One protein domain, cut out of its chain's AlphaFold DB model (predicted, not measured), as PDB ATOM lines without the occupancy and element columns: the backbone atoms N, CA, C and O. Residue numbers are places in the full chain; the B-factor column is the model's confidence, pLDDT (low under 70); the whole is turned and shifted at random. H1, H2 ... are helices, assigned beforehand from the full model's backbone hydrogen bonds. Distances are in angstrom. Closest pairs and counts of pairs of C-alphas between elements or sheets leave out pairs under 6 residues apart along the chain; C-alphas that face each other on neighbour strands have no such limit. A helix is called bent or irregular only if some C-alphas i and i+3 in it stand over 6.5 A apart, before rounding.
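What this domain is: This is residues 3 to 59 of the 79 residues of the protein "Antitoxin" of Streptomyces luteoverticillatus (UniProt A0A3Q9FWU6). Three helices follow one another end to end as three sides of an open, flat frame with an empty middle: H1 is one side, H2 makes a corner with it and forms the base, and H3 turns back from the far end of H2 toward the beginning of H1. The fourth side is open, with the C-alphas of Leu 3 and Ile 59, the first and last printed, 15.0 A apart. The printed part has 57 residues with three named helices, in the order H1, H2, H3, and no named strand; the class is all helix. The whole is loose, with a radius of gyration of the C-alphas of 14.8 A, and the C-alphas span 32 by 32 by 13 A.

How they stand to each other: H1, residues 3 to 20, is joined by a tight link of one residue, Asn 21, to H2, residues 22 to 40. H1 and H2 are close but not clearly touching, with 1 pair of C-alphas within 8 A: those of Ala 18 and Val 25, 6.2 A apart. They run opposite ways at a steep tilt of 69 degrees, only just short of about perpendicular, and their centres are 20.4 A apart. A tight link of 4 residues leads from H2 to H3, residues 45 to 58. H2 and H3 are apart, with no C-alpha of the one within 8 A of the other. H1 and H3 are apart too. In H1, H2 and H3 every O i to N i+4 pair is within hydrogen-bond range.

Where its parts are: H1 begins at C-alpha 3, at (22.051, 34.284, 22.571), and measures 25.6 A from first to last C-alpha over 18 residues. H2, the longest helix with 19 residues, begins at C-alpha 22, at (0.668, 19.329, 15.798), and measures 25.7 A. H3 has 14 residues, measures 19.6 A and ends at C-alpha 58, at (16.670, 44.317, 13.328). No helix is bent or irregular.

The domain as a whole: The two C-alphas farthest apart are those of Asp 5 and Gly 41, 36.1 A. Residues 3 to 16, 19 to 24, 27 to 35, 37 to 43 and 45 to 59 stand free, with no C-alpha 8 or more residues away along the chain within 10 A. The printed part has no cut, and neither link is long. The mean pLDDT of the printed part is 72.5; it is under 70 at residue 33, residues 36 to 53 and residues 55 to 59. The mean pLDDT is 81 for H1, 73 for H2 and 65 for H3.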
ATOM      1  N   LEU A   3      23.517  34.160  22.517       84.38
ATOM      2  CA  LEU A   3      22.051  34.284  22.571       84.38
ATOM      3  C   LEU A   3      21.365  33.732  21.317       84.38
ATOM      4  O   LEU A   3      20.347  33.063  21.431       84.38
ATOM      5  N   ILE A   4      21.930  33.978  20.132       84.00
ATOM      6  CA  ILE A   4      21.347  33.509  18.864       84.00
ATOM      7  C   ILE A   4      21.395  31.977  18.772       84.00
ATOM      8  O   ILE A   4      20.432  31.371  18.319       84.00
ATOM      9  N   ASP A   5      22.467  31.347  19.260       85.06
ATOM     10  CA  ASP A   5      22.591  29.885  19.288       85.06
ATOM     11  C   ASP A   5      21.602  29.249  20.276       85.06
ATOM     12  O   ASP A   5      20.885  28.310  19.937       85.06
ATOM     13  N   THR A   6      21.457  29.858  21.458       83.75
ATOM     14  CA  THR A   6      20.472  29.425  22.457       83.75
ATOM     15  C   THR A   6      19.046  29.583  21.930       83.75
ATOM     16  O   THR A   6      18.242  28.661  22.052       83.75
ATOM     17  N   LEU A   7      18.735  30.711  21.283       84.50
ATOM     18  CA  LEU A   7      17.440  30.953  20.648       84.50
ATOM     19  C   LEU A   7      17.181  29.939  19.529       84.50
ATOM     20  O   LEU A   7      16.118  29.330  19.494       84.50
ATOM     21  N   LYS A   8      18.157  29.698  18.648       80.00
ATOM     22  CA  LYS A   8      18.049  28.726  17.553       80.00
ATOM     23  C   LYS A   8      17.866  27.301  18.078       80.00
ATOM     24  O   LYS A   8      17.056  26.558  17.529       80.00
ATOM     25  N   GLY A   9      18.554  26.933  19.158       84.06
ATOM     26  CA  GLY A   9      18.395  25.645  19.829       84.06
ATOM     27  C   GLY A   9      17.018  25.475  20.472       84.06
ATOM     28  O   GLY A   9      16.412  24.412  20.358       84.06
ATOM     29  N   LEU A  10      16.489  26.525  21.101       83.69
ATOM     30  CA  LEU A  10      15.170  26.512  21.739       83.69
ATOM     31  C   LEU A  10      14.046  26.498  20.695       83.69
ATOM     32  O   LEU A  10      13.120  25.700  20.807       83.69
ATOM     33  N   VAL A  11      14.179  27.286  19.624       83.88
ATOM     34  CA  VAL A  11      13.275  27.271  18.463       83.88
ATOM     35  C   VAL A  11      13.309  25.913  17.764       83.88
ATOM     36  O   VAL A  11      12.256  25.367  17.465       83.88
ATOM     37  N   GLY A  12      14.489  25.326  17.544       83.81
ATOM     38  CA  GLY A  12      14.618  24.006  16.920       83.81
ATOM     39  C   GLY A  12      13.947  22.899  17.738       83.81
ATOM     40  O   GLY A  12      13.178  22.109  17.193       83.81
ATOM     41  N   LYS A  13      14.169  22.885  19.057       79.69
ATOM     42  CA  LYS A  13      13.513  21.944  19.979       79.69
ATOM     43  C   LYS A  13      12.005  22.176  20.070       79.69
ATOM     44  O   LYS A  13      11.242  21.217  20.056       79.69
ATOM     45  N   GLY A  14      11.576  23.437  20.108       78.44
ATOM     46  CA  GLY A  14      10.161  23.807  20.083       78.44
ATOM     47  C   GLY A  14       9.475  23.369  18.790       78.44
ATOM     48  O   GLY A  14       8.366  22.848  18.837       78.44
ATOM     49  N   LYS A  15      10.158  23.489  17.647       76.06
ATOM     50  CA  LYS A  15       9.652  23.051  16.340       76.06
ATOM     51  C   LYS A  15       9.512  21.528  16.260       76.06
ATOM     52  O   LYS A  15       8.523  21.055  15.717       76.06
ATOM     53  N   ALA A  16      10.451  20.771  16.833       79.31
ATOM     54  CA  ALA A  16      10.350  19.313  16.924       79.31
ATOM     55  C   ALA A  16       9.171  18.875  17.811       79.31
ATOM     56  O   ALA A  16       8.352  18.071  17.384       79.31
ATOM     57  N   ALA A  17       9.021  19.480  18.992       73.62
ATOM     58  CA  ALA A  17       7.903  19.192  19.893       73.62
ATOM     59  C   ALA A  17       6.540  19.565  19.281       73.62
ATOM     60  O   ALA A  17       5.558  18.843  19.461       73.62
ATOM     61  N   ALA A  18       6.487  20.669  18.528       75.94
ATOM     62  CA  ALA A  18       5.305  21.065  17.770       75.94
ATOM     63  C   ALA A  18       5.004  20.095  16.618       75.94
ATOM     64  O   ALA A  18       3.843  19.771  16.396       75.94
ATOM     65  N   ALA A  19       6.027  19.584  15.928       78.06
ATOM     66  CA  ALA A  19       5.867  18.599  14.858       78.06
ATOM     67  C   ALA A  19       5.434  17.211  15.366       78.06
ATOM     68  O   ALA A  19       4.754  16.493  14.640       78.06
ATOM     69  N   GLU A  20       5.793  16.830  16.595       83.06
ATOM     70  CA  GLU A  20       5.341  15.576  17.218       83.06
ATOM     71  C   GLU A  20       3.914  15.656  17.785       83.06
ATOM     72  O   GLU A  20       3.270  14.627  17.974       83.06
ATOM     73  N   ASN A  21       3.402  16.859  18.074       82.56
ATOM     74  CA  ASN A  21       2.051  17.067  18.614       82.56
ATOM     75  C   ASN A  21       1.311  18.223  17.904       82.56
ATOM     76  O   ASN A  21       0.822  19.130  18.589       82.56
ATOM     77  N   PRO A  22       1.204  18.208  16.561       73.44
ATOM     78  CA  PRO A  22       0.668  19.329  15.798       73.44
ATOM     79  C   PRO A  22      -0.772  19.622  16.202       73.44
ATOM     80  O   PRO A  22      -1.056  20.748  16.579       73.44
ATOM     81  N   GLU A  23      -1.633  18.605  16.305       80.75
ATOM     82  CA  GLU A  23      -3.050  18.780  16.663       80.75
ATOM     83  C   GLU A  23      -3.266  19.443  18.035       80.75
ATOM     84  O   GLU A  23      -4.195  20.227  18.216       80.75
ATOM     85  N   LYS A  24      -2.416  19.146  19.030       78.44
ATOM     86  CA  LYS A  24      -2.531  19.752  20.370       78.44
ATOM     87  C   LYS A  24      -2.007  21.174  20.393       78.44
ATOM     88  O   LYS A  24      -2.552  22.004  21.119       78.44
ATOM     89  N   VAL A  25      -0.940  21.439  19.643       77.88
ATOM     90  CA  VAL A  25      -0.404  22.790  19.500       77.88
ATOM     91  C   VAL A  25      -1.391  23.651  18.724       77.88
ATOM     92  O   VAL A  25      -1.701  24.730  19.203       77.88
ATOM     93  N   GLU A  26      -1.958  23.160  17.624       73.88
ATOM     94  CA  GLU A  26      -3.008  23.842  16.859       73.88
ATOM     95  C   GLU A  26      -4.209  24.155  17.748       73.88
ATOM     96  O   GLU A  26      -4.539  25.319  17.914       73.88
ATOM     97  N   GLN A  27      -4.774  23.168  18.455       80.38
ATOM     98  CA  GLN A  27      -5.905  23.423  19.357       80.38
ATOM     99  C   GLN A  27      -5.580  24.401  20.494       80.38
ATOM    100  O   GLN A  27      -6.452  25.161  20.922       80.38
ATOM    101  N   ALA A  28      -4.361  24.362  21.037       79.38
ATOM    102  CA  ALA A  28      -3.946  25.275  22.095       79.38
ATOM    103  C   ALA A  28      -3.713  26.694  21.560       79.38
ATOM    104  O   ALA A  28      -4.075  27.658  22.232       79.38
ATOM    105  N   VAL A  29      -3.133  26.815  20.365       74.38
ATOM    106  CA  VAL A  29      -2.886  28.084  19.678       74.38
ATOM    107  C   VAL A  29      -4.194  28.698  19.205       74.38
ATOM    108  O   VAL A  29      -4.379  29.882  19.447       74.38
ATOM    109  N   ASP A  30      -5.121  27.925  18.641       78.38
ATOM    110  CA  ASP A  30      -6.461  28.391  18.279       78.38
ATOM    111  C   ASP A  30      -7.201  28.904  19.509       78.38
ATOM    112  O   ASP A  30      -7.603  30.060  19.550       78.38
ATOM    113  N   LYS A  31      -7.291  28.105  20.584       80.56
ATOM    114  CA  LYS A  31      -7.965  28.549  21.815       80.56
ATOM    115  C   LYS A  31      -7.303  29.770  22.434       80.56
ATOM    116  O   LYS A  31      -8.006  30.658  22.903       80.56
ATOM    117  N   ALA A  32      -5.975  29.821  22.472       75.56
ATOM    118  CA  ALA A  32      -5.264  30.987  22.984       75.56
ATOM    119  C   ALA A  32      -5.469  32.203  22.074       75.56
ATOM    120  O   ALA A  32      -5.675  33.301  22.581       75.56
ATOM    121  N   GLY A  33      -5.454  32.000  20.758       65.88
ATOM    122  CA  GLY A  33      -5.690  33.001  19.728       65.88
ATOM    123  C   GLY A  33      -7.070  33.613  19.871       65.88
ATOM    124  O   GLY A  33      -7.158  34.811  20.095       65.88
ATOM    125  N   THR A  34      -8.129  32.802  19.875       70.94
ATOM    126  CA  THR A  34      -9.508  33.266  20.068       70.94
ATOM    127  C   THR A  34      -9.694  33.928  21.430       70.94
ATOM    128  O   THR A  34     -10.266  35.005  21.510       70.94
ATOM    129  N   PHE A  35      -9.157  33.349  22.509       71.56
ATOM    130  CA  PHE A  35      -9.344  33.900  23.854       71.56
ATOM    131  C   PHE A  35      -8.619  35.234  24.050       71.56
ATOM    132  O   PHE A  35      -9.130  36.122  24.732       71.56
ATOM    133  N   ILE A  36      -7.421  35.384  23.476       64.69
ATOM    134  CA  ILE A  36      -6.666  36.638  23.487       64.69
ATOM    135  C   ILE A  36      -7.306  37.638  22.524       64.69
ATOM    136  O   ILE A  36      -7.421  38.805  22.891       64.69
ATOM    137  N   ASP A  37      -7.753  37.223  21.344       66.62
ATOM    138  CA  ASP A  37      -8.395  38.102  20.365       66.62
ATOM    139  C   ASP A  37      -9.726  38.655  20.901       66.62
ATOM    140  O   ASP A  37      -9.885  39.875  20.973       66.62
ATOM    141  N   GLU A  38     -10.593  37.801  21.456       65.25
ATOM    142  CA  GLU A  38     -11.835  38.212  22.130       65.25
ATOM    143  C   GLU A  38     -11.564  39.123  23.333       65.25
ATOM    144  O   GLU A  38     -12.200  40.167  23.493       65.25
ATOM    145  N   LYS A  39     -10.598  38.772  24.195       64.00
ATOM    146  CA  LYS A  39     -10.247  39.598  25.368       64.00
ATOM    147  C   LYS A  39      -9.653  40.940  24.983       64.00
ATOM    148  O   LYS A  39      -9.787  41.893  25.756       64.00
ATOM    149  N   THR A  40      -8.927  40.999  23.869       64.25
ATOM    150  CA  THR A  40      -8.199  42.209  23.496       64.25
ATOM    151  C   THR A  40      -8.925  43.057  22.462       64.25
ATOM    152  O   THR A  40      -8.548  44.216  22.287       64.25
ATOM    153  N   GLY A  41      -9.978  42.547  21.819       59.81
ATOM    154  CA  GLY A  41     -10.840  43.315  20.921       59.81
ATOM    155  C   GLY A  41     -10.041  44.100  19.882       59.81
ATOM    156  O   GLY A  41     -10.222  45.310  19.753       59.81
ATOM    157  N   HIS A  42      -9.075  43.440  19.236       58.78
ATOM    158  CA  HIS A  42      -8.184  44.025  18.226       58.78
ATOM    159  C   HIS A  42      -7.258  45.171  18.705       58.78
ATOM    160  O   HIS A  42      -6.630  45.846  17.890       58.78
ATOM    161  N   LYS A  43      -7.082  45.395  20.018       58.41
ATOM    162  CA  LYS A  43      -6.266  46.512  20.559       58.41
ATOM    163  C   LYS A  43      -4.744  46.350  20.476       58.41
ATOM    164  O   LYS A  43      -4.021  47.240  20.927       58.41
ATOM    165  N   TYR A  44      -4.230  45.240  19.951       58.94
ATOM    166  CA  TYR A  44      -2.782  45.042  19.815       58.94
ATOM    167  C   TYR A  44      -2.231  45.323  18.421       58.94
ATOM    168  O   TYR A  44      -1.012  45.255  18.267       58.94
ATOM    169  N   SER A  45      -3.066  45.717  17.455       57.34
ATOM    170  CA  SER A  45      -2.624  46.066  16.100       57.34
ATOM    171  C   SER A  45      -1.469  47.076  16.112       57.34
ATOM    172  O   SER A  45      -0.418  46.794  15.545       57.34
ATOM    173  N   ASP A  46      -1.565  48.149  16.906       60.91
ATOM    174  CA  ASP A  46      -0.495  49.151  17.049       60.91
ATOM    175  C   ASP A  46       0.824  48.599  17.625       60.91
ATOM    176  O   ASP A  46       1.917  49.040  17.259       60.91
ATOM    177  N   LYS A  47       0.761  47.633  18.555       63.12
ATOM    178  CA  LYS A  47       1.973  47.027  19.141       63.12
ATOM    179  C   LYS A  47       2.589  45.991  18.216       63.12
ATOM    180  O   LYS A  47       3.813  45.873  18.186       63.12
ATOM    181  N   ILE A  48       1.759  45.250  17.488       64.19
ATOM    182  CA  ILE A  48       2.207  44.297  16.476       64.19
ATOM    183  C   ILE A  48       2.888  45.057  15.344       64.19
ATOM    184  O   ILE A  48       3.960  44.644  14.919       64.19
ATOM    185  N   GLU A  49       2.344  46.196  14.919       65.25
ATOM    186  CA  GLU A  49       2.935  47.024  13.869       65.25
ATOM    187  C   GLU A  49       4.290  47.602  14.298       65.25
ATOM    188  O   GLU A  49       5.286  47.395  13.604       65.25
ATOM    189  N   LYS A  50       4.391  48.176  15.508       68.31
ATOM    190  CA  LYS A  50       5.687  48.601  16.076       68.31
ATOM    191  C   LYS A  50       6.677  47.449  16.249       68.31
ATOM    192  O   LYS A  50       7.868  47.619  15.999       68.31
ATOM    193  N   GLY A  51       6.201  46.282  16.681       67.00
ATOM    194  CA  GLY A  51       7.021  45.080  16.819       67.00
ATOM    195  C   GLY A  51       7.527  44.566  15.471       67.00
ATOM    196  O   GLY A  51       8.698  44.217  15.353       67.00
ATOM    197  N   LYS A  52       6.672  44.583  14.441       65.25
ATOM    198  CA  LYS A  52       6.989  44.200  13.059       65.25
ATOM    199  C   LYS A  52       8.000  45.159  12.449       65.25
ATOM    200  O   LYS A  52       8.957  44.710  11.828       65.25
ATOM    201  N   GLU A  53       7.834  46.462  12.655       68.06
ATOM    202  CA  GLU A  53       8.763  47.477  12.160       68.06
ATOM    203  C   GLU A  53      10.135  47.372  12.846       68.06
ATOM    204  O   GLU A  53      11.167  47.389  12.175       68.06
ATOM    205  N   ALA A  54      10.170  47.161  14.165       70.06
ATOM    206  CA  ALA A  54      11.412  46.917  14.896       70.06
ATOM    207  C   ALA A  54      12.095  45.610  14.457       70.06
ATOM    208  O   ALA A  54      13.307  45.593  14.253       70.06
ATOM    209  N   ALA A  55      11.329  44.535  14.255       68.00
ATOM    210  CA  ALA A  55      11.846  43.265  13.751       68.00
ATOM    211  C   ALA A  55      12.410  43.405  12.330       68.00
ATOM    212  O   ALA A  55      13.508  42.928  12.058       68.00
ATOM    213  N   LYS A  56      11.712  44.127  11.446       63.22
ATOM    214  CA  LYS A  56      12.159  44.398  10.072       63.22
ATOM    215  C   LYS A  56      13.439  45.240  10.032       63.22
ATOM    216  O   LYS A  56      14.275  45.024   9.166       63.22
ATOM    217  N   ASN A  57      13.619  46.159  10.980       65.94
ATOM    218  CA  ASN A  57      14.863  46.921  11.127       65.94
ATOM    219  C   ASN A  57      16.003  46.098  11.756       65.94
ATOM    220  O   ASN A  57      17.169  46.331  11.451       65.94
ATOM    221  N   ALA A  58      15.684  45.148  12.637       62.28
ATOM    222  CA  ALA A  58      16.670  44.317  13.328       62.28
ATOM    223  C   ALA A  58      17.149  43.110  12.503       62.28
ATOM    224  O   ALA A  58      18.210  42.562  12.804       62.28
ATOM    225  N   ILE A  59      16.393  42.694  11.482       54.91
ATOM    226  CA  ILE A  59      16.728  41.566  10.609       54.91
ATOM    227  C   ILE A  59      17.125  42.098   9.219       54.91
ATOM    228  O   ILE A  59      16.278  42.221   8.334       54.91
TER     229      ILE A  59